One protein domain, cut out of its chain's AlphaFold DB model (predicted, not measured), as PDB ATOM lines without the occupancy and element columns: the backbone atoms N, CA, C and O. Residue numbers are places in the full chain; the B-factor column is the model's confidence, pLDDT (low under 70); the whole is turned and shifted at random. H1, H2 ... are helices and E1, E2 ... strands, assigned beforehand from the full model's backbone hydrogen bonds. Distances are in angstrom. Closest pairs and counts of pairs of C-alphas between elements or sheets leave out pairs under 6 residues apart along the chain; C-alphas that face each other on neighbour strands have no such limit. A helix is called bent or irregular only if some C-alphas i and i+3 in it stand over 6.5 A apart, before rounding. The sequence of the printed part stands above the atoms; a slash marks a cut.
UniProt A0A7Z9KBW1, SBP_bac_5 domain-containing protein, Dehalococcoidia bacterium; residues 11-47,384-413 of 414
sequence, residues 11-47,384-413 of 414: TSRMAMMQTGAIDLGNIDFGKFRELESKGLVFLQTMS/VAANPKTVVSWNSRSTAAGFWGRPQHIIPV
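This is residues 11 to 47 and 384 to 413 of the 414 residues of the protein "SBP_bac_5 domain-containing protein" of Dehalococcoidia bacterium (UniProt A0A7Z9KBW1). Two short helices, H1 and H2, stand side by side at one end; the small sheet E1 E2 lies in the middle, and the hairpin E3 E4, with its long loop 395 to 409, makes the other end. The 67 printed residues run H1 H2 E1 E2 E3 E4, mixed in class, with under half in named elements; both sheets are antiparallel. The whole is compact, radius of gyration of the C-alphas 11.4 A, spanning 29 by 27 by 16 A.

Look first at H1, residues 11 to 19, and H2, residues 29 to 37: close but not clearly touching, closest C-alphas Met 14 and Leu 35 at 7.2 A, the same way at a shallow tilt of 29 degrees. Every O i to N i+4 pair is within hydrogen-bond range in H1, but 1 of 5 in irregular H2 (C-alphas 30 and 33 are 7.5 A apart), beside 4 of 6 O i to N i+3 pairs. E1, residues 41 to 44, and E2, residues 384 to 386, have N 43 and O 384 within hydrogen-bond range at 2.8 A. E3, residues 391 to 394, and E4, residues 410 to 412, have N 392 and O 411 at 2.8 A.

Find C-alpha 11 at (107.025, 46.376, -0.006); H1 runs 12.6 A, H2 14.6 A, E1 9.5 A, and E4 ends at C-alpha 412, (89.155, 59.896, -5.647).

Residues 48 to 383 are cut out, a gap of 13.3 A between C-alphas 47 and 384. The link E3 to E4 is long; pLDDT is under 70 at residues 397 to 405.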
ATOM      1  N   THR A  11     105.999  45.380   0.329       85.69
ATOM      2  CA  THR A  11     107.025  46.376  -0.006       85.69
ATOM      3  C   THR A  11     106.858  46.896  -1.433       85.69
ATOM      4  O   THR A  11     106.851  48.110  -1.649       85.69
ATOM      5  N   SER A  12     106.646  46.003  -2.402       87.69
ATOM      6  CA  SER A  12     106.362  46.363  -3.791       87.69
ATOM      7  C   SER A  12     105.048  47.122  -3.910       87.69
ATOM      8  O   SER A  12     105.004  48.127  -4.617       87.69
ATOM      9  N   ARG A  13     103.995  46.717  -3.175       88.00
ATOM     10  CA  ARG A  13     102.733  47.481  -3.113       88.00
ATOM     11  C   ARG A  13     102.987  48.925  -2.687       88.00
ATOM     12  O   ARG A  13     102.558  49.844  -3.383       88.00
ATOM     13  N   MET A  14     103.724  49.137  -1.596       88.31
ATOM     14  CA  MET A  14     104.066  50.485  -1.131       88.31
ATOM     15  C   MET A  14     104.866  51.272  -2.176       88.31
ATOM     16  O   MET A  14     104.506  52.405  -2.481       88.31
ATOM     17  N   ALA A  15     105.900  50.680  -2.779       89.12
ATOM     18  CA  ALA A  15     106.695  51.345  -3.813       89.12
ATOM     19  C   ALA A  15     105.856  51.734  -5.046       89.12
ATOM     20  O   ALA A  15     105.993  52.839  -5.569       89.12
ATOM     21  N   MET A  16     104.949  50.859  -5.489       89.31
ATOM     22  CA  MET A  16     104.035  51.134  -6.601       89.31
ATOM     23  C   MET A  16     103.016  52.226  -6.256       89.31
ATOM     24  O   MET A  16     102.698  53.043  -7.118       89.31
ATOM     25  N   MET A  17     102.544  52.296  -5.006       90.38
ATOM     26  CA  MET A  17     101.703  53.409  -4.549       90.38
ATOM     27  C   MET A  17     102.463  54.737  -4.563       90.38
ATOM     28  O   MET A  17     101.933  55.736  -5.045       90.38
ATOM     29  N   GLN A  18     103.723  54.753  -4.115       89.94
ATOM     30  CA  GLN A  18     104.558  55.961  -4.120       89.94
ATOM     31  C   GLN A  18     104.800  56.512  -5.530       89.94
ATOM     32  O   GLN A  18     104.809  57.728  -5.725       89.94
ATOM     33  N   THR A  19     104.993  55.629  -6.515       89.44
ATOM     34  CA  THR A  19     105.210  56.020  -7.917       89.44
ATOM     35  C   THR A  19     103.914  56.329  -8.668       89.44
ATOM     36  O   THR A  19     103.978  56.823  -9.792       89.44
ATOM     37  N   GLY A  20     102.748  56.069  -8.065       86.12
ATOM     38  CA  GLY A  20     101.438  56.227  -8.704       86.12
ATOM     39  C   GLY A  20     101.096  55.116  -9.703       86.12
ATOM     40  O   GLY A  20     100.181  55.276 -10.505       86.12
ATOM     41  N   ALA A  21     101.823  53.993  -9.682       86.69
ATOM     42  CA  ALA A  21     101.515  52.827 -10.509       86.69
ATOM     43  C   ALA A  21     100.253  52.083 -10.029       86.69
ATOM     44  O   ALA A  21      99.591  51.423 -10.831       86.69
ATOM     45  N   ILE A  22      99.926  52.192  -8.736       87.50
ATOM     46  CA  ILE A  22      98.652  51.765  -8.137       87.50
ATOM     47  C   ILE A  22      98.178  52.816  -7.127       87.50
ATOM     48  O   ILE A  22      98.987  53.563  -6.581       87.50
ATOM     49  N   ASP A  23      96.879  52.841  -6.846       86.88
ATOM     50  CA  ASP A  23      96.268  53.824  -5.940       86.88
ATOM     51  C   ASP A  23      96.063  53.296  -4.511       86.88
ATOM     52  O   ASP A  23      96.116  54.058  -3.546       86.88
ATOM     53  N   LEU A  24      95.801  51.991  -4.380       86.75
ATOM     54  CA  LEU A  24      95.403  51.317  -3.142       86.75
ATOM     55  C   LEU A  24      96.026  49.920  -3.067       86.75
ATOM     56  O   LEU A  24      96.225  49.271  -4.096       86.75
ATOM     57  N   GLY A  25      96.247  49.411  -1.856       82.69
ATOM     58  CA  GLY A  25      96.691  48.034  -1.651       82.69
ATOM     59  C   GLY A  25      96.566  47.557  -0.207       82.69
ATOM     60  O   GLY A  25      96.630  48.347   0.731       82.69
ATOM     61  N   ASN A  26      96.429  46.242  -0.023       81.25
ATOM     62  CA  ASN A  26      96.521  45.642   1.307       81.25
ATOM     63  C   ASN A  26      97.903  45.910   1.909       81.25
ATOM     64  O   ASN A  26      98.919  45.915   1.203       81.25
ATOM     65  N   ILE A  27      97.935  46.090   3.220       80.38
ATOM     66  CA  ILE A  27      99.145  46.366   3.979       80.38
ATOM     67  C   ILE A  27      99.131  45.512   5.247       80.38
ATOM     68  O   ILE A  27      98.083  45.333   5.862       80.38
ATOM     69  N   ASP A  28     100.289  44.973   5.619       77.62
ATOM     70  CA  ASP A  28     100.457  44.312   6.912       77.62
ATOM     71  C   ASP A  28     100.511  45.367   8.026       77.62
ATOM     72  O   ASP A  28     101.163  46.402   7.865       77.62
ATOM     73  N   PHE A  29      99.885  45.097   9.176       75.88
ATOM     74  CA  PHE A  29      99.860  46.028  10.317       75.88
ATOM     75  C   PHE A  29     101.259  46.459  10.773       75.88
ATOM     76  O   PHE A  29     101.498  47.641  11.015       75.88
ATOM     77  N   GLY A  30     102.230  45.538  10.763       73.62
ATOM     78  CA  GLY A  30     103.628  45.839  11.106       73.62
ATOM     79  C   GLY A  30     104.316  46.851  10.172       73.62
ATOM     80  O   GLY A  30     105.418  47.312  10.457       73.62
ATOM     81  N   LYS A  31     103.688  47.230   9.050       80.56
ATOM     82  CA  LYS A  31     104.212  48.209   8.085       80.56
ATOM     83  C   LYS A  31     103.589  49.597   8.206       80.56
ATOM     84  O   LYS A  31     103.976  50.489   7.455       80.56
ATOM     85  N   PHE A  32     102.688  49.822   9.158       80.88
ATOM     86  CA  PHE A  32     101.984  51.103   9.302       80.88
ATOM     87  C   PHE A  32     102.923  52.288   9.551       80.88
ATOM     88  O   PHE A  32     102.763  53.335   8.933       80.88
ATOM     89  N   ARG A  33     103.974  52.113  10.358       78.00
ATOM     90  CA  ARG A  33     104.977  53.173  10.574       78.00
ATOM     91  C   ARG A  33     105.792  53.474   9.308       78.00
ATOM     92  O   ARG A  33     106.144  54.619   9.042       78.00
ATOM     93  N   GLU A  34     106.085  52.452   8.501       85.75
ATOM     94  CA  GLU A  34     106.805  52.618   7.230       85.75
ATOM     95  C   GLU A  34     105.937  53.345   6.189       85.75
ATOM     96  O   GLU A  34     106.441  54.154   5.407       85.75
ATOM     97  N   LEU A  35     104.630  53.087   6.212       86.88
ATOM     98  CA  LEU A  35     103.637  53.648   5.305       86.88
ATOM     99  C   LEU A  35     103.644  55.188   5.338       86.88
ATOM    100  O   LEU A  35     103.717  55.819   4.280       86.88
ATOM    101  N   GLU A  36     103.666  55.795   6.528       84.19
ATOM    102  CA  GLU A  36     103.711  57.257   6.683       84.19
ATOM    103  C   GLU A  36     105.013  57.860   6.140       84.19
ATOM    104  O   GLU A  36     104.986  58.845   5.399       84.19
ATOM    105  N   SER A  37     106.161  57.224   6.413       87.31
ATOM    106  CA  SER A  37     107.470  57.671   5.897       87.31
ATOM    107  C   SER A  37     107.522  57.731   4.363       87.31
ATOM    108  O   SER A  37     108.322  58.456   3.770       87.31
ATOM    109  N   LYS A  38     106.638  56.970   3.711       89.19
ATOM    110  CA  LYS A  38     106.509  56.870   2.262       89.19
ATOM    111  C   LYS A  38     105.520  57.873   1.663       89.19
ATOM    112  O   LYS A  38     105.373  57.891   0.439       89.19
ATOM    113  N   GLY A  39     104.888  58.716   2.481       90.38
ATOM    114  CA  GLY A  39     103.854  59.665   2.059       90.38
ATOM    115  C   GLY A  39     102.534  58.990   1.681       90.38
ATOM    116  O   GLY A  39     101.760  59.556   0.911       90.38
ATOM    117  N   LEU A  40     102.310  57.770   2.169       92.19
ATOM    118  CA  LEU A  40     101.065  57.027   2.011       92.19
ATOM    119  C   LEU A  40     100.201  57.212   3.264       92.19
ATOM    120  O   LEU A  40     100.688  57.688   4.289       92.19
ATOM    121  N   VAL A  41      98.930  56.816   3.193       90.75
ATOM    122  CA  VAL A  41      98.021  56.805   4.357       90.75
ATOM    123  C   VAL A  41      97.321  55.457   4.517       90.75
ATOM    124  O   VAL A  41      97.061  54.770   3.529       90.75
ATOM    125  N   PHE A  42      97.034  55.058   5.757       88.38
ATOM    126  CA  PHE A  42      96.108  53.960   6.020       88.38
ATOM    127  C   PHE A  42      94.685  54.515   5.979       88.38
ATOM    128  O   PHE A  42      94.343  55.435   6.719       88.38
ATOM    129  N   LEU A  43      93.856  53.962   5.100       87.06
ATOM    130  CA  LEU A  43      92.434  54.256   5.042       87.06
ATOM    131  C   LEU A  43      91.690  53.106   5.704       87.06
ATOM    132  O   LEU A  43      91.650  51.997   5.168       87.06
ATOM    133  N   GLN A  44      91.071  53.382   6.847       85.12
ATOM    134  CA  GLN A  44      90.075  52.485   7.408       85.12
ATOM    135  C   GLN A  44      88.895  52.408   6.433       85.12
ATOM    136  O   GLN A  44      88.298  53.428   6.093       85.12
ATOM    137  N   THR A  45      88.590  51.202   5.952       79.88
ATOM    138  CA  THR A  45      87.602  51.001   4.882       79.88
ATOM    139  C   THR A  45      86.227  50.605   5.388       79.88
ATOM    140  O   THR A  45      85.302  50.498   4.588       79.88
ATOM    141  N   MET A  46      86.072  50.371   6.688       78.56
ATOM    142  CA  MET A  46      84.824  49.932   7.316       78.56
ATOM    143  C   MET A  46      84.562  50.717   8.605       78.56
ATOM    144  O   MET A  46      85.427  51.472   9.047       78.56
ATOM    145  N   SER A  47      83.381  50.575   9.216       76.50
ATOM    146  CA  SER A  47      83.109  51.269  10.483       76.50
ATOM    147  C   SER A  47      84.071  50.830  11.592       76.50
ATOM    148  O   SER A  47      84.713  49.785  11.508       76.50
ATOM    149  N   VAL A 384      93.045  49.600   4.145       84.44
ATOM    150  CA  VAL A 384      94.055  49.476   3.085       84.44
ATOM    151  C   VAL A 384      95.026  50.650   3.126       84.44
ATOM    152  O   VAL A 384      94.693  51.731   3.604       84.44
ATOM    153  N   ALA A 385      96.223  50.461   2.583       88.62
ATOM    154  CA  ALA A 385      97.113  51.567   2.271       88.62
ATOM    155  C   ALA A 385      96.629  52.289   1.009       88.62
ATOM    156  O   ALA A 385      96.110  51.655   0.085       88.62
ATOM    157  N   ALA A 386      96.830  53.602   0.966       89.56
ATOM    158  CA  ALA A 386      96.441  54.452  -0.146       89.56
ATOM    159  C   ALA A 386      97.497  55.504  -0.469       89.56
ATOM    160  O   ALA A 386      98.182  56.017   0.421       89.56
ATOM    161  N   ASN A 387      97.569  55.882  -1.745       91.44
ATOM    162  CA  ASN A 387      98.220  57.117  -2.150       91.44
ATOM    163  C   ASN A 387      97.251  58.300  -1.931       91.44
ATOM    164  O   ASN A 387      96.261  58.418  -2.661       91.44
ATOM    165  N   PRO A 388      97.527  59.215  -0.980       91.19
ATOM    166  CA  PRO A 388      96.625  60.328  -0.676       91.19
ATOM    167  C   PRO A 388      96.511  61.349  -1.819       91.19
ATOM    168  O   PRO A 388      95.648  62.221  -1.780       91.19
ATOM    169  N   LYS A 389      97.368  61.267  -2.849       90.94
ATOM    170  CA  LYS A 389      97.269  62.103  -4.057       90.94
ATOM    171  C   LYS A 389      96.188  61.629  -5.023       90.94
ATOM    172  O   LYS A 389      95.816  62.394  -5.906       90.94
ATOM    173  N   THR A 390      95.728  60.385  -4.897       88.75
ATOM    174  CA  THR A 390      94.747  59.799  -5.818       88.75
ATOM    175  C   THR A 390      93.477  59.332  -5.117       88.75
ATOM    176  O   THR A 390      92.414  59.352  -5.737       88.75
ATOM    177  N   VAL A 391      93.534  59.005  -3.820       89.06
ATOM    178  CA  VAL A 391      92.364  58.589  -3.030       89.06
ATOM    179  C   VAL A 391      92.217  59.429  -1.764       89.06
ATOM    180  O   VAL A 391      93.145  59.541  -0.972       89.06
ATOM    181  N   VAL A 392      91.016  59.979  -1.561       89.00
ATOM    182  CA  VAL A 392      90.637  60.758  -0.371       89.00
ATOM    183  C   VAL A 392      90.171  59.841   0.757       89.00
ATOM    184  O   VAL A 392      90.615  59.966   1.892       89.00
ATOM    185  N   SER A 393      89.246  58.928   0.461       87.94
ATOM    186  CA  SER A 393      88.646  58.038   1.458       87.94
ATOM    187  C   SER A 393      87.994  56.833   0.801       87.94
ATOM    188  O   SER A 393      87.593  56.895  -0.363       87.94
ATOM    189  N   TRP A 394      87.773  55.775   1.570       85.19
ATOM    190  CA  TRP A 394      86.927  54.659   1.166       85.19
ATOM    191  C   TRP A 394      86.106  54.208   2.366       85.19
ATOM    192  O   TRP A 394      86.671  53.822   3.375       85.19
ATOM    193  N   ASN A 395      84.778  54.272   2.268       80.62
ATOM    194  CA  ASN A 395      83.877  53.821   3.329       80.62
ATOM    195  C   ASN A 395      82.934  52.732   2.794       80.62
ATOM    196  O   ASN A 395      81.914  53.007   2.158       80.62
ATOM    197  N   SER A 396      83.300  51.475   3.008       73.62
ATOM    198  CA  SER A 396      82.503  50.287   2.706       73.62
ATOM    199  C   SER A 396      81.789  49.763   3.960       73.62
ATOM    200  O   SER A 396      82.082  50.140   5.086       73.62
ATOM    201  N   ARG A 397      80.829  48.850   3.765       64.94
ATOM    202  CA  ARG A 397      80.316  48.001   4.851       64.94
ATOM    203  C   ARG A 397      81.161  46.738   4.985       64.94
ATOM    204  O   ARG A 397      81.734  46.299   3.981       64.94
ATOM    205  N   SER A 398      81.139  46.142   6.179       57.84
ATOM    206  CA  SER A 398      81.724  44.828   6.442       57.84
ATOM    207  C   SER A 398      81.275  43.770   5.436       57.84
ATOM    208  O   SER A 398      80.104  43.683   5.050       57.84
ATOM    209  N   THR A 399      82.246  42.977   4.999       54.75
ATOM    210  CA  THR A 399      82.045  41.662   4.399       54.75
ATOM    211  C   THR A 399      82.755  40.654   5.298       54.75
ATOM    212  O   THR A 399      83.797  40.976   5.870       54.75
ATOM    213  N   ALA A 400      82.189  39.450   5.416       46.12
ATOM    214  CA  ALA A 400      82.699  38.366   6.261       46.12
ATOM    215  C   ALA A 400      84.240  38.231   6.179       46.12
ATOM    216  O   ALA A 400      84.958  38.431   7.159       46.12
ATOM    217  N   ALA A 401      84.777  38.142   4.957       48.12
ATOM    218  CA  ALA A 401      86.209  37.953   4.731       48.12
ATOM    219  C   ALA A 401      86.778  38.828   3.596       48.12
ATOM    220  O   ALA A 401      87.119  38.327   2.522       48.12
ATOM    221  N   GLY A 402      86.917  40.144   3.794       57.22
ATOM    222  CA  GLY A 402      87.666  40.946   2.820       57.22
ATOM    223  C   GLY A 402      87.983  42.382   3.218       57.22
ATOM    224  O   GLY A 402      87.145  43.091   3.749       57.22
ATOM    225  N   PHE A 403      89.181  42.842   2.850       57.38
ATOM    226  CA  PHE A 403      89.560  44.266   2.799       57.38
ATOM    227  C   PHE A 403      88.887  45.000   1.627       57.38
ATOM    228  O   PHE A 403      88.842  46.228   1.578       57.38
ATOM    229  N   TRP A 404      88.373  44.219   0.670       63.34
ATOM    230  CA  TRP A 404      87.849  44.674  -0.605       63.34
ATOM    231  C   TRP A 404      86.335  44.500  -0.646       63.34
ATOM    232  O   TRP A 404      85.818  43.398  -0.815       63.34
ATOM    233  N   GLY A 405      85.616  45.609  -0.514       64.88
ATOM    234  CA  GLY A 405      84.166  45.645  -0.641       64.88
ATOM    235  C   GLY A 405      83.703  46.968  -1.233       64.88
ATOM    236  O   GLY A 405      84.165  48.030  -0.839       64.88
ATOM    237  N   ARG A 406      82.769  46.909  -2.187       74.56
ATOM    238  CA  ARG A 406      82.068  48.091  -2.720       74.56
ATOM    239  C   ARG A 406      83.017  49.207  -3.219       74.56
ATOM    240  O   ARG A 406      82.971  50.320  -2.693       74.56
ATOM    241  N   PRO A 407      83.856  48.958  -4.246       76.00
ATOM    242  CA  PRO A 407      84.795  49.958  -4.774       76.00
ATOM    243  C   PRO A 407      84.113  51.241  -5.279       76.00
ATOM    244  O   PRO A 407      84.750  52.283  -5.375       76.00
ATOM    245  N   GLN A 408      82.805  51.206  -5.546       77.62
ATOM    246  CA  GLN A 408      82.000  52.392  -5.845       77.62
ATOM    247  C   GLN A 408      81.957  53.434  -4.708       77.62
ATOM    248  O   GLN A 408      81.492  54.544  -4.936       77.62
ATOM    249  N   HIS A 409      82.398  53.089  -3.492       84.69
ATOM    250  CA  HIS A 409      82.498  54.016  -2.359       84.69
ATOM    251  C   HIS A 409      83.897  54.633  -2.197       84.69
ATOM    252  O   HIS A 409      84.146  55.333  -1.214       84.69
ATOM    253  N   ILE A 410      84.827  54.355  -3.118       85.88
ATOM    254  CA  ILE A 410      86.122  55.033  -3.160       85.88
ATOM    255  C   ILE A 410      85.889  56.464  -3.645       85.88
ATOM    256  O   ILE A 410      85.303  56.681  -4.707       85.88
ATOM    257  N   ILE A 411      86.369  57.433  -2.874       88.31
ATOM    258  CA  ILE A 411      86.339  58.850  -3.227       88.31
ATOM    259  C   ILE A 411      87.725  59.229  -3.762       88.31
ATOM    260  O   ILE A 411      88.674  59.273  -2.975       88.31
ATOM    261  N   PRO A 412      87.885  59.459  -5.079       86.94
ATOM    262  CA  PRO A 412      89.155  59.896  -5.647       86.94
ATOM    263  C   PRO A 412      89.424  61.375  -5.339       86.94
ATOM    264  O   PRO A 412      88.500  62.143  -5.067       86.94
ATOM    265  N   VAL A 413      90.692  61.780  -5.420       85.44
ATOM    266  CA  VAL A 413      91.067  63.203  -5.480       85.44
ATOM    267  C   VAL A 413      90.581  63.775  -6.821       85.44
ATOM    268  O   VAL A 413      90.693  63.099  -7.846       85.44
TER     269      VAL A 413